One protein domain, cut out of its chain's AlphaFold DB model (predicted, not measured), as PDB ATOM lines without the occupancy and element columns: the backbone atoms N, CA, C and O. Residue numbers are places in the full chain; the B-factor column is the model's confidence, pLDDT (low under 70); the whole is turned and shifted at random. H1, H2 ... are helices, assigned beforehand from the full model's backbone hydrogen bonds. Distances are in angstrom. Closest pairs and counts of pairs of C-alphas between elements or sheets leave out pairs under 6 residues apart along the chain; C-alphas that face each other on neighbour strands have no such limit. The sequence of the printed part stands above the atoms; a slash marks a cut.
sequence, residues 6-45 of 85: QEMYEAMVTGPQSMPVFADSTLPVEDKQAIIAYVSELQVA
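Overview. This is residues 6 to 45 of the 85 residues of the protein "Unannotated protein" of freshwater metagenome (UniProt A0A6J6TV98). A short helix, H1, and a longer one, H2, meet at a steep tilt and are joined by a long loop, residues 15 to 28, which makes one end of the domain. H2 touches H1 with residues 32 to 36 alone. The printed part has 40 residues with two named helices, H1 then H2, and no named strand; its class is all helix. It is only just compact, close to loose, with a radius of gyration of the C-alphas of 10.5 A, and spans 29 by 22 by 14 A.

Along the chain. Find C-alpha 6 at (-25.152, -33.917, 27.373); from there H1, residues 6 to 14, runs 12.1 A. Go on to C-alpha 29 at (-23.584, -46.244, 27.995), where H2, residues 29 to 44, begins; it runs 23.5 A to C-alpha 44 at (-7.937, -29.211, 24.085).

Arrangement. Look at Met 8 and Ile 36, whose C-alphas, the closest of H1 and H2, are 6.8 A apart. The helices run opposite ways at a steep tilt of 51 degrees. Every O i to N i+4 pair is within hydrogen-bond range in H1, and 11 of 12 in H2.

Size, cuts and confidence. The C-alphas farthest apart, of Ser 25 and Ala 45, are 30.9 A apart. The link from H1 to H2 is long, the printed part has no cut, and no printed residue is under 70 in pLDDT.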
ATOM      1  N   GLN A   6     -23.760 -33.493  27.468       92.38
ATOM      2  CA  GLN A   6     -25.152 -33.917  27.373       92.38
ATOM      3  C   GLN A   6     -25.669 -33.854  25.930       92.38
ATOM      4  O   GLN A   6     -26.234 -34.835  25.452       92.38
ATOM      5  N   GLU A   7     -25.419 -32.760  25.208       93.50
ATOM      6  CA  GLU A   7     -25.799 -32.638  23.791       93.50
ATOM      7  C   GLU A   7     -25.095 -33.689  22.925       93.50
ATOM      8  O   GLU A   7     -25.698 -34.251  22.012       93.50
ATOM      9  N   MET A   8     -23.836 -34.017  23.231       92.25
ATOM     10  CA  MET A   8     -23.117 -35.100  22.555       92.25
ATOM     11  C   MET A   8     -23.757 -36.469  22.818       92.25
ATOM     12  O   MET A   8     -23.876 -37.281  21.899       92.25
ATOM     13  N   TYR A   9     -24.196 -36.729  24.052       93.19
ATOM     14  CA  TYR A   9     -24.911 -37.956  24.394       93.19
ATOM     15  C   TYR A   9     -26.255 -38.057  23.663       93.19
ATOM     16  O   TYR A   9     -26.554 -39.075  23.036       93.19
ATOM     17  N   GLU A  10     -27.044 -36.984  23.691       92.00
ATOM     18  CA  GLU A  10     -28.335 -36.906  23.010       92.00
ATOM     19  C   GLU A  10     -28.180 -37.067  21.494       92.00
ATOM     20  O   GLU A  10     -28.970 -37.781  20.875       92.00
ATOM     21  N   ALA A  11     -27.125 -36.503  20.896       93.56
ATOM     22  CA  ALA A  11     -26.814 -36.690  19.483       93.56
ATOM     23  C   ALA A  11     -26.533 -38.163  19.136       93.56
ATOM     24  O   ALA A  11     -26.999 -38.647  18.106       93.56
ATOM     25  N   MET A  12     -25.839 -38.909  20.004       92.38
ATOM     26  CA  MET A  12     -25.598 -40.342  19.789       92.38
ATOM     27  C   MET A  12     -26.876 -41.180  19.902       92.38
ATOM     28  O   MET A  12     -27.060 -42.123  19.133       92.38
ATOM     29  N   VAL A  13     -27.761 -40.846  20.846       91.88
ATOM     30  CA  VAL A  13     -29.021 -41.577  21.064       91.88
ATOM     31  C   VAL A  13     -30.054 -41.272  19.980       91.88
ATOM     32  O   VAL A  13     -30.769 -42.171  19.545       91.88
ATOM     33  N   THR A  14     -30.155 -40.016  19.548       92.25
ATOM     34  CA  THR A  14     -31.194 -39.574  18.605       92.25
ATOM     35  C   THR A  14     -30.769 -39.663  17.142       92.25
ATOM     36  O   THR A  14     -31.635 -39.846  16.292       92.25
ATOM     37  N   GLY A  15     -29.468 -39.563  16.840       91.62
ATOM     38  CA  GLY A  15     -28.944 -39.565  15.470       91.62
ATOM     39  C   GLY A  15     -29.503 -38.417  14.615       91.62
ATOM     40  O   GLY A  15     -30.243 -38.668  13.664       91.62
ATOM     41  N   PRO A  16     -29.216 -37.141  14.936       91.94
ATOM     42  CA  PRO A  16     -29.775 -36.012  14.201       91.94
ATOM     43  C   PRO A  16     -29.248 -35.946  12.756       91.94
ATOM     44  O   PRO A  16     -28.082 -36.218  12.475       91.94
ATOM     45  N   GLN A  17     -30.101 -35.491  11.832       90.12
ATOM     46  CA  GLN A  17     -29.781 -35.316  10.407       90.12
ATOM     47  C   GLN A  17     -29.304 -36.616   9.727       90.12
ATOM     48  O   GLN A  17     -30.080 -37.553   9.575       90.12
ATOM     49  N   SER A  18     -28.054 -36.649   9.254       93.06
ATOM     50  CA  SER A  18     -27.432 -37.802   8.594       93.06
ATOM     51  C   SER A  18     -26.594 -38.654   9.555       93.06
ATOM     52  O   SER A  18     -25.916 -39.578   9.106       93.06
ATOM     53  N   MET A  19     -26.601 -38.343  10.855       94.88
ATOM     54  CA  MET A  19     -25.893 -39.125  11.864       94.88
ATOM     55  C   MET A  19     -26.658 -40.430  12.148       94.88
ATOM     56  O   MET A  19     -27.863 -40.385  12.384       94.88
ATOM     57  N   PRO A  20     -25.998 -41.602  12.139       91.12
ATOM     58  CA  PRO A  20     -26.648 -42.854  12.503       91.12
ATOM     59  C   PRO A  20     -27.005 -42.887  13.995       91.12
ATOM     60  O   PRO A  20     -26.326 -42.285  14.827       91.12
ATOM     61  N   VAL A  21     -28.056 -43.632  14.333       93.44
ATOM     62  CA  VAL A  21     -28.478 -43.858  15.720       93.44
ATOM     63  C   VAL A  21     -27.574 -44.903  16.376       93.44
ATOM     64  O   VAL A  21     -27.463 -46.028  15.885       93.44
ATOM     65  N   PHE A  22     -26.976 -44.560  17.517       92.56
ATOM     66  CA  PHE A  22     -26.187 -45.480  18.334       92.56
ATOM     67  C   PHE A  22     -27.036 -45.977  19.508       92.56
ATOM     68  O   PHE A  22     -27.065 -45.370  20.580       92.56
ATOM     69  N   ALA A  23     -27.771 -47.071  19.302       89.94
ATOM     70  CA  ALA A  23     -28.596 -47.685  20.342       89.94
ATOM     71  C   ALA A  23     -27.741 -48.299  21.466       89.94
ATOM     72  O   ALA A  23     -26.631 -48.765  21.225       89.94
ATOM     73  N   ASP A  24     -28.281 -48.375  22.685       90.12
ATOM     74  CA  ASP A  24     -27.568 -48.955  23.841       90.12
ATOM     75  C   ASP A  24     -27.257 -50.454  23.677       90.12
ATOM     76  O   ASP A  24     -26.404 -50.996  24.374       90.12
ATOM     77  N   SER A  25     -27.931 -51.133  22.742       90.31
ATOM     78  CA  SER A  25     -27.655 -52.527  22.386       90.31
ATOM     79  C   SER A  25     -26.404 -52.707  21.525       90.31
ATOM     80  O   SER A  25     -25.834 -53.795  21.518       90.31
ATOM     81  N   THR A  26     -25.993 -51.676  20.779       89.56
ATOM     82  CA  THR A  26     -24.792 -51.704  19.930       89.56
ATOM     83  C   THR A  26     -23.632 -50.943  20.553       89.56
ATOM     84  O   THR A  26     -22.485 -51.333  20.360       89.56
ATOM     85  N   LEU A  27     -23.929 -49.874  21.293       92.31
ATOM     86  CA  LEU A  27     -22.951 -49.035  21.967       92.31
ATOM     87  C   LEU A  27     -23.411 -48.790  23.415       92.31
ATOM     88  O   LEU A  27     -24.267 -47.927  23.639       92.31
ATOM     89  N   PRO A  28     -22.878 -49.548  24.388       94.75
ATOM     90  CA  PRO A  28     -23.176 -49.381  25.805       94.75
ATOM     91  C   PRO A  28     -22.967 -47.946  26.308       94.75
ATOM     92  O   PRO A  28     -22.179 -47.169  25.767       94.75
ATOM     93  N   VAL A  29     -23.653 -47.591  27.398       93.56
ATOM     94  CA  VAL A  29     -23.584 -46.244  27.995       93.56
ATOM     95  C   VAL A  29     -22.163 -45.882  28.437       93.56
ATOM     96  O   VAL A  29     -21.735 -44.742  28.265       93.56
ATOM     97  N   GLU A  30     -21.417 -46.850  28.966       94.25
ATOM     98  CA  GLU A  30     -20.010 -46.682  29.350       94.25
ATOM     99  C   GLU A  30     -19.118 -46.312  28.155       94.25
ATOM    100  O   GLU A  30     -18.338 -45.361  28.236       94.25
ATOM    101  N   ASP A  31     -19.317 -46.960  27.006       95.19
ATOM    102  CA  ASP A  31     -18.573 -46.666  25.778       95.19
ATOM    103  C   ASP A  31     -18.938 -45.288  25.218       95.19
ATOM    104  O   ASP A  31     -18.069 -44.537  24.771       95.19
ATOM    105  N   LYS A  32     -20.216 -44.896  25.300       93.94
ATOM    106  CA  LYS A  32     -20.663 -43.540  24.939       93.94
ATOM    107  C   LYS A  32     -19.969 -42.474  25.781       93.94
ATOM    108  O   LYS A  32     -19.525 -41.461  25.243       93.94
ATOM    109  N   GLN A  33     -19.847 -42.694  27.089       94.19
ATOM    110  CA  GLN A  33     -19.139 -41.780  27.989       94.19
ATOM    111  C   GLN A  33     -17.643 -41.715  27.666       94.19
ATOM    112  O   GLN A  33     -17.073 -40.624  27.639       94.19
ATOM    113  N   ALA A  34     -17.021 -42.855  27.354       95.88
ATOM    114  CA  ALA A  34     -15.625 -42.908  26.934       95.88
ATOM    115  C   ALA A  34     -15.384 -42.140  25.621       95.88
ATOM    116  O   ALA A  34     -14.415 -41.389  25.513       95.88
ATOM    117  N   ILE A  35     -16.292 -42.257  24.645       94.56
ATOM    118  CA  ILE A  35     -16.238 -41.494  23.389       94.56
ATOM    119  C   ILE A  35     -16.371 -39.994  23.654       94.56
ATOM    120  O   ILE A  35     -15.603 -39.211  23.096       94.56
ATOM    121  N   ILE A  36     -17.308 -39.585  24.518       94.50
ATOM    122  CA  ILE A  36     -17.469 -38.175  24.892       94.50
ATOM    123  C   ILE A  36     -16.171 -37.642  25.503       94.50
ATOM    124  O   ILE A  36     -15.664 -36.621  25.043       94.50
ATOM    125  N   ALA A  37     -15.594 -38.361  26.469       94.31
ATOM    126  CA  ALA A  37     -14.337 -37.978  27.106       94.31
ATOM    127  C   ALA A  37     -13.191 -37.854  26.089       94.31
ATOM    128  O   ALA A  37     -12.443 -36.879  26.113       94.31
ATOM    129  N   TYR A  38     -13.092 -38.800  25.151       94.25
ATOM    130  CA  TYR A  38     -12.091 -38.769  24.090       94.25
ATOM    131  C   TYR A  38     -12.250 -37.553  23.165       94.25
ATOM    132  O   TYR A  38     -11.277 -36.861  22.868       94.25
ATOM    133  N   VAL A  39     -13.476 -37.255  22.728       92.62
ATOM    134  CA  VAL A  39     -13.753 -36.096  21.866       92.62
ATOM    135  C   VAL A  39     -13.480 -34.783  22.601       92.62
ATOM    136  O   VAL A  39     -12.911 -33.872  22.001       92.62
ATOM    137  N   SER A  40     -13.833 -34.682  23.886       91.75
ATOM    138  CA  SER A  40     -13.523 -33.510  24.713       91.75
ATOM    139  C   SER A  40     -12.016 -33.297  24.862       91.75
ATOM    140  O   SER A  40     -11.539 -32.182  24.671       91.75
ATOM    141  N   GLU A  41     -11.251 -34.361  25.115       91.75
ATOM    142  CA  GLU A  41      -9.790 -34.275  25.214       91.75
ATOM    143  C   GLU A  41      -9.164 -33.828  23.886       91.75
ATOM    144  O   GLU A  41      -8.291 -32.963  23.851       91.75
ATOM    145  N   LEU A  42      -9.657 -34.345  22.756       89.06
ATOM    146  CA  LEU A  42      -9.161 -33.945  21.442       89.06
ATOM    147  C   LEU A  42      -9.343 -32.453  21.158       89.06
ATOM    148  O   LEU A  42      -8.549 -31.908  20.391       89.06
ATOM    149  N   GLN A  43     -10.351 -31.791  21.724       86.25
ATOM    150  CA  GLN A  43     -10.576 -30.359  21.506       86.25
ATOM    151  C   GLN A  43      -9.505 -29.490  22.177       86.25
ATOM    152  O   GLN A  43      -9.158 -28.439  21.639       86.25
ATOM    153  N   VAL A  44      -8.952 -29.943  23.306       86.75
ATOM    154  CA  VAL A  44      -7.937 -29.211  24.085       86.75
ATOM    155  C   VAL A  44      -6.510 -29.705  23.846       86.75
ATOM    156  O   VAL A  44      -5.553 -28.987  24.138       86.75
ATOM    157  N   ALA A  45      -6.353 -30.909  23.291       86.50
ATOM    158  CA  ALA A  45      -5.054 -31.525  23.072       86.50
ATOM    159  C   ALA A  45      -4.132 -30.648  22.194       86.50
ATOM    160  O   ALA A  45      -4.548 -30.163  21.130       86.50
TER     161      ALA A  45